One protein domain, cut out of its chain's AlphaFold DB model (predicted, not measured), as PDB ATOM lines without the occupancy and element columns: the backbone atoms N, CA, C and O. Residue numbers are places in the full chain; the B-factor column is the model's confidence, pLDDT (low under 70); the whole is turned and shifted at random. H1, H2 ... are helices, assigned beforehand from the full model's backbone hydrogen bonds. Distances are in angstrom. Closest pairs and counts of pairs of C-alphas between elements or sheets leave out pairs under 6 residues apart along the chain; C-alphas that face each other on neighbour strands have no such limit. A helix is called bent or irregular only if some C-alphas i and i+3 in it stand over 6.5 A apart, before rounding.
ATOM      1  N   ASP A  14     274.926 205.169 381.676       70.88
ATOM      2  CA  ASP A  14     273.711 204.385 381.936       70.88
ATOM      3  C   ASP A  14     272.463 204.994 381.274       70.88
ATOM      4  O   ASP A  14     271.654 204.283 380.686       70.88
ATOM      5  N   ALA A  15     272.344 206.326 381.283       75.25
ATOM      6  CA  ALA A  15     271.260 207.020 380.591       75.25
ATOM      7  C   ALA A  15     271.333 206.854 379.061       75.25
ATOM      8  O   ALA A  15     270.295 206.701 378.416       75.25
ATOM      9  N   TYR A  16     272.537 206.857 378.475       76.44
ATOM     10  CA  TYR A  16     272.720 206.621 377.039       76.44
ATOM     11  C   TYR A  16     272.411 205.176 376.642       76.44
ATOM     12  O   TYR A  16     271.680 204.960 375.674       76.44
ATOM     13  N   ASP A  17     272.917 204.201 377.396       82.62
ATOM     14  CA  ASP A  17     272.652 202.784 377.139       82.62
ATOM     15  C   ASP A  17     271.163 202.453 377.332       82.62
ATOM     16  O   ASP A  17     270.578 201.739 376.512       82.62
ATOM     17  N   ASN A  18     270.509 203.038 378.345       84.00
ATOM     18  CA  ASN A  18     269.068 202.895 378.548       84.00
ATOM     19  C   ASN A  18     268.268 203.532 377.406       84.00
ATOM     20  O   ASN A  18     267.386 202.881 376.860       84.00
ATOM     21  N   ALA A  19     268.606 204.753 376.977       87.81
ATOM     22  CA  ALA A  19     267.919 205.407 375.860       87.81
ATOM     23  C   ALA A  19     268.074 204.625 374.540       87.81
ATOM     24  O   ALA A  19     267.133 204.528 373.741       87.81
ATOM     25  N   LEU A  20     269.249 204.030 374.309       86.00
ATOM     26  CA  LEU A  20     269.483 203.146 373.170       86.00
ATOM     27  C   LEU A  20     268.608 201.889 373.269       86.00
ATOM     28  O   LEU A  20     267.905 201.558 372.312       86.00
ATOM     29  N   ALA A  21     268.599 201.221 374.424       87.12
ATOM     30  CA  ALA A  21     267.766 200.047 374.661       87.12
ATOM     31  C   ALA A  21     266.268 200.365 374.505       87.12
ATOM     32  O   ALA A  21     265.551 199.618 373.835       87.12
ATOM     33  N   GLU A  22     265.808 201.497 375.043       89.31
ATOM     34  CA  GLU A  22     264.435 202.008 374.933       89.31
ATOM     35  C   GLU A  22     264.025 202.271 373.479       89.31
ATOM     36  O   GLU A  22     262.902 201.971 373.065       89.31
ATOM     37  N   THR A  23     264.957 202.764 372.665       90.44
ATOM     38  CA  THR A  23     264.715 202.975 371.236       90.44
ATOM     39  C   THR A  23     264.555 201.644 370.498       90.44
ATOM     40  O   THR A  23     263.621 201.482 369.708       90.44
ATOM     41  N   ILE A  24     265.423 200.663 370.773       88.06
ATOM     42  CA  ILE A  24     265.362 199.340 370.133       88.06
ATOM     43  C   ILE A  24     264.112 198.564 370.566       88.06
ATOM     44  O   ILE A  24     263.437 197.978 369.718       88.06
ATOM     45  N   ILE A  25     263.739 198.599 371.849       88.69
ATOM     46  CA  ILE A  25     262.506 197.947 372.322       88.69
ATOM     47  C   ILE A  25     261.252 198.637 371.770       88.69
ATOM     48  O   ILE A  25     260.263 197.963 371.473       88.69
ATOM     49  N   GLY A  26     261.285 199.963 371.598       89.19
ATOM     50  CA  GLY A  26     260.228 200.714 370.925       89.19
ATOM     51  C   GLY A  26     260.040 200.231 369.488       89.19
ATOM     52  O   GLY A  26     258.931 199.857 369.106       89.19
ATOM     53  N   LEU A  27     261.138 200.137 368.734       87.19
ATOM     54  CA  LEU A  27     261.136 199.630 367.362       87.19
ATOM     55  C   LEU A  27     260.586 198.199 367.280       87.19
ATOM     56  O   LEU A  27     259.673 197.936 366.501       87.19
ATOM     57  N   TYR A  28     261.075 197.301 368.138       88.12
ATOM     58  CA  TYR A  28     260.610 195.915 368.212       88.12
ATOM     59  C   TYR A  28     259.093 195.824 368.442       88.12
ATOM     60  O   TYR A  28     258.383 195.090 367.753       88.12
ATOM     61  N   LYS A  29     258.551 196.610 369.379       87.31
ATOM     62  CA  LYS A  29     257.107 196.619 369.652       87.31
ATOM     63  C   LYS A  29     256.294 197.132 368.461       87.31
ATOM     64  O   LYS A  29     255.212 196.605 368.195       87.31
ATOM     65  N   THR A  30     256.798 198.141 367.752       86.69
ATOM     66  CA  THR A  30     256.116 198.741 366.598       86.69
ATOM     67  C   THR A  30     256.170 197.857 365.354       86.69
ATOM     68  O   THR A  30     255.177 197.790 364.633       86.69
ATOM     69  N   GLU A  31     257.294 197.191 365.100       83.88
ATOM     70  CA  GLU A  31     257.513 196.425 363.869       83.88
ATOM     71  C   GLU A  31     257.167 194.946 364.011       83.88
ATOM     72  O   GLU A  31     256.643 194.371 363.062       83.88
ATOM     73  N   ALA A  32     257.425 194.330 365.169       84.94
ATOM     74  CA  ALA A  32     257.265 192.890 365.380       84.94
ATOM     75  C   ALA A  32     255.958 192.541 366.114       84.94
ATOM     76  O   ALA A  32     255.223 191.651 365.702       84.94
ATOM     77  N   ILE A  33     255.616 193.249 367.197       87.44
ATOM     78  CA  ILE A  33     254.483 192.860 368.064       87.44
ATOM     79  C   ILE A  33     253.125 193.374 367.564       87.44
ATOM     80  O   ILE A  33     252.081 192.775 367.868       87.44
ATOM     81  N   ARG A  34     253.117 194.486 366.818       86.44
ATOM     82  CA  ARG A  34     251.896 195.137 366.320       86.44
ATOM     83  C   ARG A  34     251.020 194.150 365.535       86.44
ATOM     84  O   ARG A  34     251.508 193.193 364.942       86.44
ATOM     85  N   LYS A  35     249.696 194.332 365.582       83.06
ATOM     86  CA  LYS A  35     248.736 193.348 365.034       83.06
ATOM     87  C   LYS A  35     248.851 193.162 363.517       83.06
ATOM     88  O   LYS A  35     248.543 192.088 363.026       83.06
ATOM     89  N   ASP A  36     249.266 194.209 362.823       80.81
ATOM     90  CA  ASP A  36     249.535 194.300 361.385       80.81
ATOM     91  C   ASP A  36     251.003 193.998 361.039       80.81
ATOM     92  O   ASP A  36     251.435 194.249 359.917       80.81
ATOM     93  N   SER A  37     251.791 193.507 362.001       81.25
ATOM     94  CA  SER A  37     253.185 193.162 361.758       81.25
ATOM     95  C   SER A  37     253.293 192.024 360.740       81.25
ATOM     96  O   SER A  37     252.605 191.010 360.892       81.25
ATOM     97  N   PRO A  38     254.214 192.122 359.764       79.44
ATOM     98  CA  PRO A  38     254.500 191.015 358.861       79.44
ATOM     99  C   PRO A  38     255.106 189.814 359.599       79.44
ATOM    100  O   PRO A  38     254.968 188.694 359.135       79.44
ATOM    101  N   VAL A  47     254.308 181.493 374.623       91.56
ATOM    102  CA  VAL A  47     255.695 181.987 374.634       91.56
ATOM    103  C   VAL A  47     256.415 181.599 373.342       91.56
ATOM    104  O   VAL A  47     257.136 182.416 372.781       91.56
ATOM    105  N   HIS A  48     256.133 180.407 372.816       89.62
ATOM    106  CA  HIS A  48     256.715 179.917 371.570       89.62
ATOM    107  C   HIS A  48     256.406 180.831 370.372       89.62
ATOM    108  O   HIS A  48     257.293 181.108 369.567       89.62
ATOM    109  N   ASP A  49     255.183 181.372 370.291       87.69
ATOM    110  CA  ASP A  49     254.805 182.317 369.229       87.69
ATOM    111  C   ASP A  49     255.662 183.591 369.281       87.69
ATOM    112  O   ASP A  49     256.039 184.149 368.251       87.69
ATOM    113  N   VAL A  50     255.972 184.059 370.495       90.31
ATOM    114  CA  VAL A  50     256.794 185.254 370.719       90.31
ATOM    115  C   VAL A  50     258.260 184.964 370.417       90.31
ATOM    116  O   VAL A  50     258.925 185.799 369.808       90.31
ATOM    117  N   GLU A  51     258.767 183.797 370.808       91.69
ATOM    118  CA  GLU A  51     260.141 183.370 370.530       91.69
ATOM    119  C   GLU A  51     260.399 183.261 369.027       91.69
ATOM    120  O   GLU A  51     261.387 183.809 368.537       91.69
ATOM    121  N   HIS A  52     259.487 182.622 368.289       88.00
ATOM    122  CA  HIS A  52     259.604 182.476 366.841       88.00
ATOM    123  C   HIS A  52     259.565 183.837 366.132       88.00
ATOM    124  O   HIS A  52     260.448 184.155 365.338       88.00
ATOM    125  N   LEU A  53     258.607 184.687 366.510       89.56
ATOM    126  CA  LEU A  53     258.484 186.053 366.001       89.56
ATOM    127  C   LEU A  53     259.734 186.894 366.292       89.56
ATOM    128  O   LEU A  53     260.202 187.641 365.431       89.56
ATOM    129  N   THR A  54     260.293 186.769 367.498       90.69
ATOM    130  CA  THR A  54     261.517 187.480 367.892       90.69
ATOM    131  C   THR A  54     262.709 186.997 367.076       90.69
ATOM    132  O   THR A  54     263.495 187.819 366.610       90.69
ATOM    133  N   ALA A  55     262.847 185.682 366.883       89.19
ATOM    134  CA  ALA A  55     263.935 185.097 366.108       89.19
ATOM    135  C   ALA A  55     263.915 185.588 364.653       89.19
ATOM    136  O   ALA A  55     264.949 186.030 364.146       89.19
ATOM    137  N   ASP A  56     262.739 185.603 364.023       86.62
ATOM    138  CA  ASP A  56     262.552 186.136 362.673       86.62
ATOM    139  C   ASP A  56     262.881 187.632 362.593       86.62
ATOM    140  O   ASP A  56     263.612 188.066 361.696       86.62
ATOM    141  N   TRP A  57     262.383 188.429 363.544       87.25
ATOM    142  CA  TRP A  57     262.641 189.869 363.568       87.25
ATOM    143  C   TRP A  57     264.128 190.181 363.776       87.25
ATOM    144  O   TRP A  57     264.679 191.012 363.059       87.25
ATOM    145  N   VAL A  58     264.815 189.493 364.698       88.06
ATOM    146  CA  VAL A  58     266.259 189.678 364.945       88.06
ATOM    147  C   VAL A  58     267.082 189.251 363.735       88.06
ATOM    148  O   VAL A  58     268.028 189.950 363.356       88.06
ATOM    149  N   HIS A  59     266.727 188.120 363.117       84.94
ATOM    150  CA  HIS A  59     267.387 187.644 361.908       84.94
ATOM    151  C   HIS A  59     267.309 188.698 360.799       84.94
ATOM    152  O   HIS A  59     268.332 189.069 360.226       84.94
ATOM    153  N   TRP A  60     266.117 189.248 360.568       81.38
ATOM    154  CA  TRP A  60     265.878 190.314 359.600       81.38
ATOM    155  C   TRP A  60     266.576 191.634 359.959       81.38
ATOM    156  O   TRP A  60     267.189 192.258 359.091       81.38
ATOM    157  N   TYR A  61     266.537 192.042 361.230       81.44
ATOM    158  CA  TYR A  61     267.138 193.288 361.714       81.44
ATOM    159  C   TYR A  61     268.662 193.293 361.528       81.44
ATOM    160  O   TYR A  61     269.248 194.309 361.154       81.44
ATOM    161  N   ARG A  62     269.309 192.140 361.748       80.06
ATOM    162  CA  ARG A  62     270.760 191.965 361.584       80.06
ATOM    163  C   ARG A  62     271.179 191.702 360.133       80.06
ATOM    164  O   ARG A  62     272.371 191.775 359.827       80.06
ATOM    165  N   ALA A  63     270.249 191.354 359.248       75.31
ATOM    166  CA  ALA A  63     270.592 190.917 357.904       75.31
ATOM    167  C   ALA A  63     271.163 192.061 357.034       75.31
ATOM    168  O   ALA A  63     270.723 193.212 357.142       75.31
ATOM    169  N   PRO A  64     272.133 191.764 356.143       64.19
ATOM    170  CA  PRO A  64     272.650 192.739 355.192       64.19
ATOM    171  C   PRO A  64     271.540 193.261 354.265       64.19
ATOM    172  O   PRO A  64     270.560 192.573 353.970       64.19
ATOM    173  N   ARG A  65     271.694 194.512 353.807       55.88
ATOM    174  CA  ARG A  65     270.696 195.213 352.981       55.88
ATOM    175  C   ARG A  65     270.317 194.369 351.756       55.88
ATOM    176  O   ARG A  65     271.186 194.042 350.956       55.88
TER     177      ARG A  65
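What this domain is: This is residues 14 to 38 and 47 to 65 of the 91 residues of the protein "Integrase catalytic domain-containing protein" of Mycobacterium heckeshornense (UniProt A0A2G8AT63). Two helices make a skewed T: the long H1 meets the middle of H2 with its last turns, and its free residues 14 to 27 stick out as an arm. The printed part has 44 residues with two named helices, H1 then H2, and no named strand: all helix. It is loose, with a radius of gyration of the C-alphas of 11.8 A and spans of 31 by 25 by 19 A.

Where its parts are: Find C-alpha 14 at (273.711, 204.385, 381.936); from there H1, residues 14 to 33, runs 26.4 A. H1 is neither bent nor irregular, but only just: C-alphas 30 and 33 are 6.3 A apart. H2, residues 47 to 62, runs 22.3 A to C-alpha 62 at (270.760, 191.965, 361.584).

How they stand to each other: Look at residues 28 to 32 of H1, which alone touch H2, at its residues 53 to 57; the closest C-alphas, of Ala 32 and Trp 57, are 6.4 A apart. The helices run opposite ways at a steep tilt of 69.6 degrees, only just short of about perpendicular. Every O i to N i+4 pair is within hydrogen-bond range in H2, and 15 of 16 in H1.

The domain as a whole: The C-alphas farthest apart, of Asp 14 and Asp 36, are 33.3 A apart. The link from H1 to H2 runs across the cut, where residues 39 to 46 are not printed; C-alphas 38 and 47 are 18.2 A apart. The model's pLDDT is under 70 at residues 64 to 65.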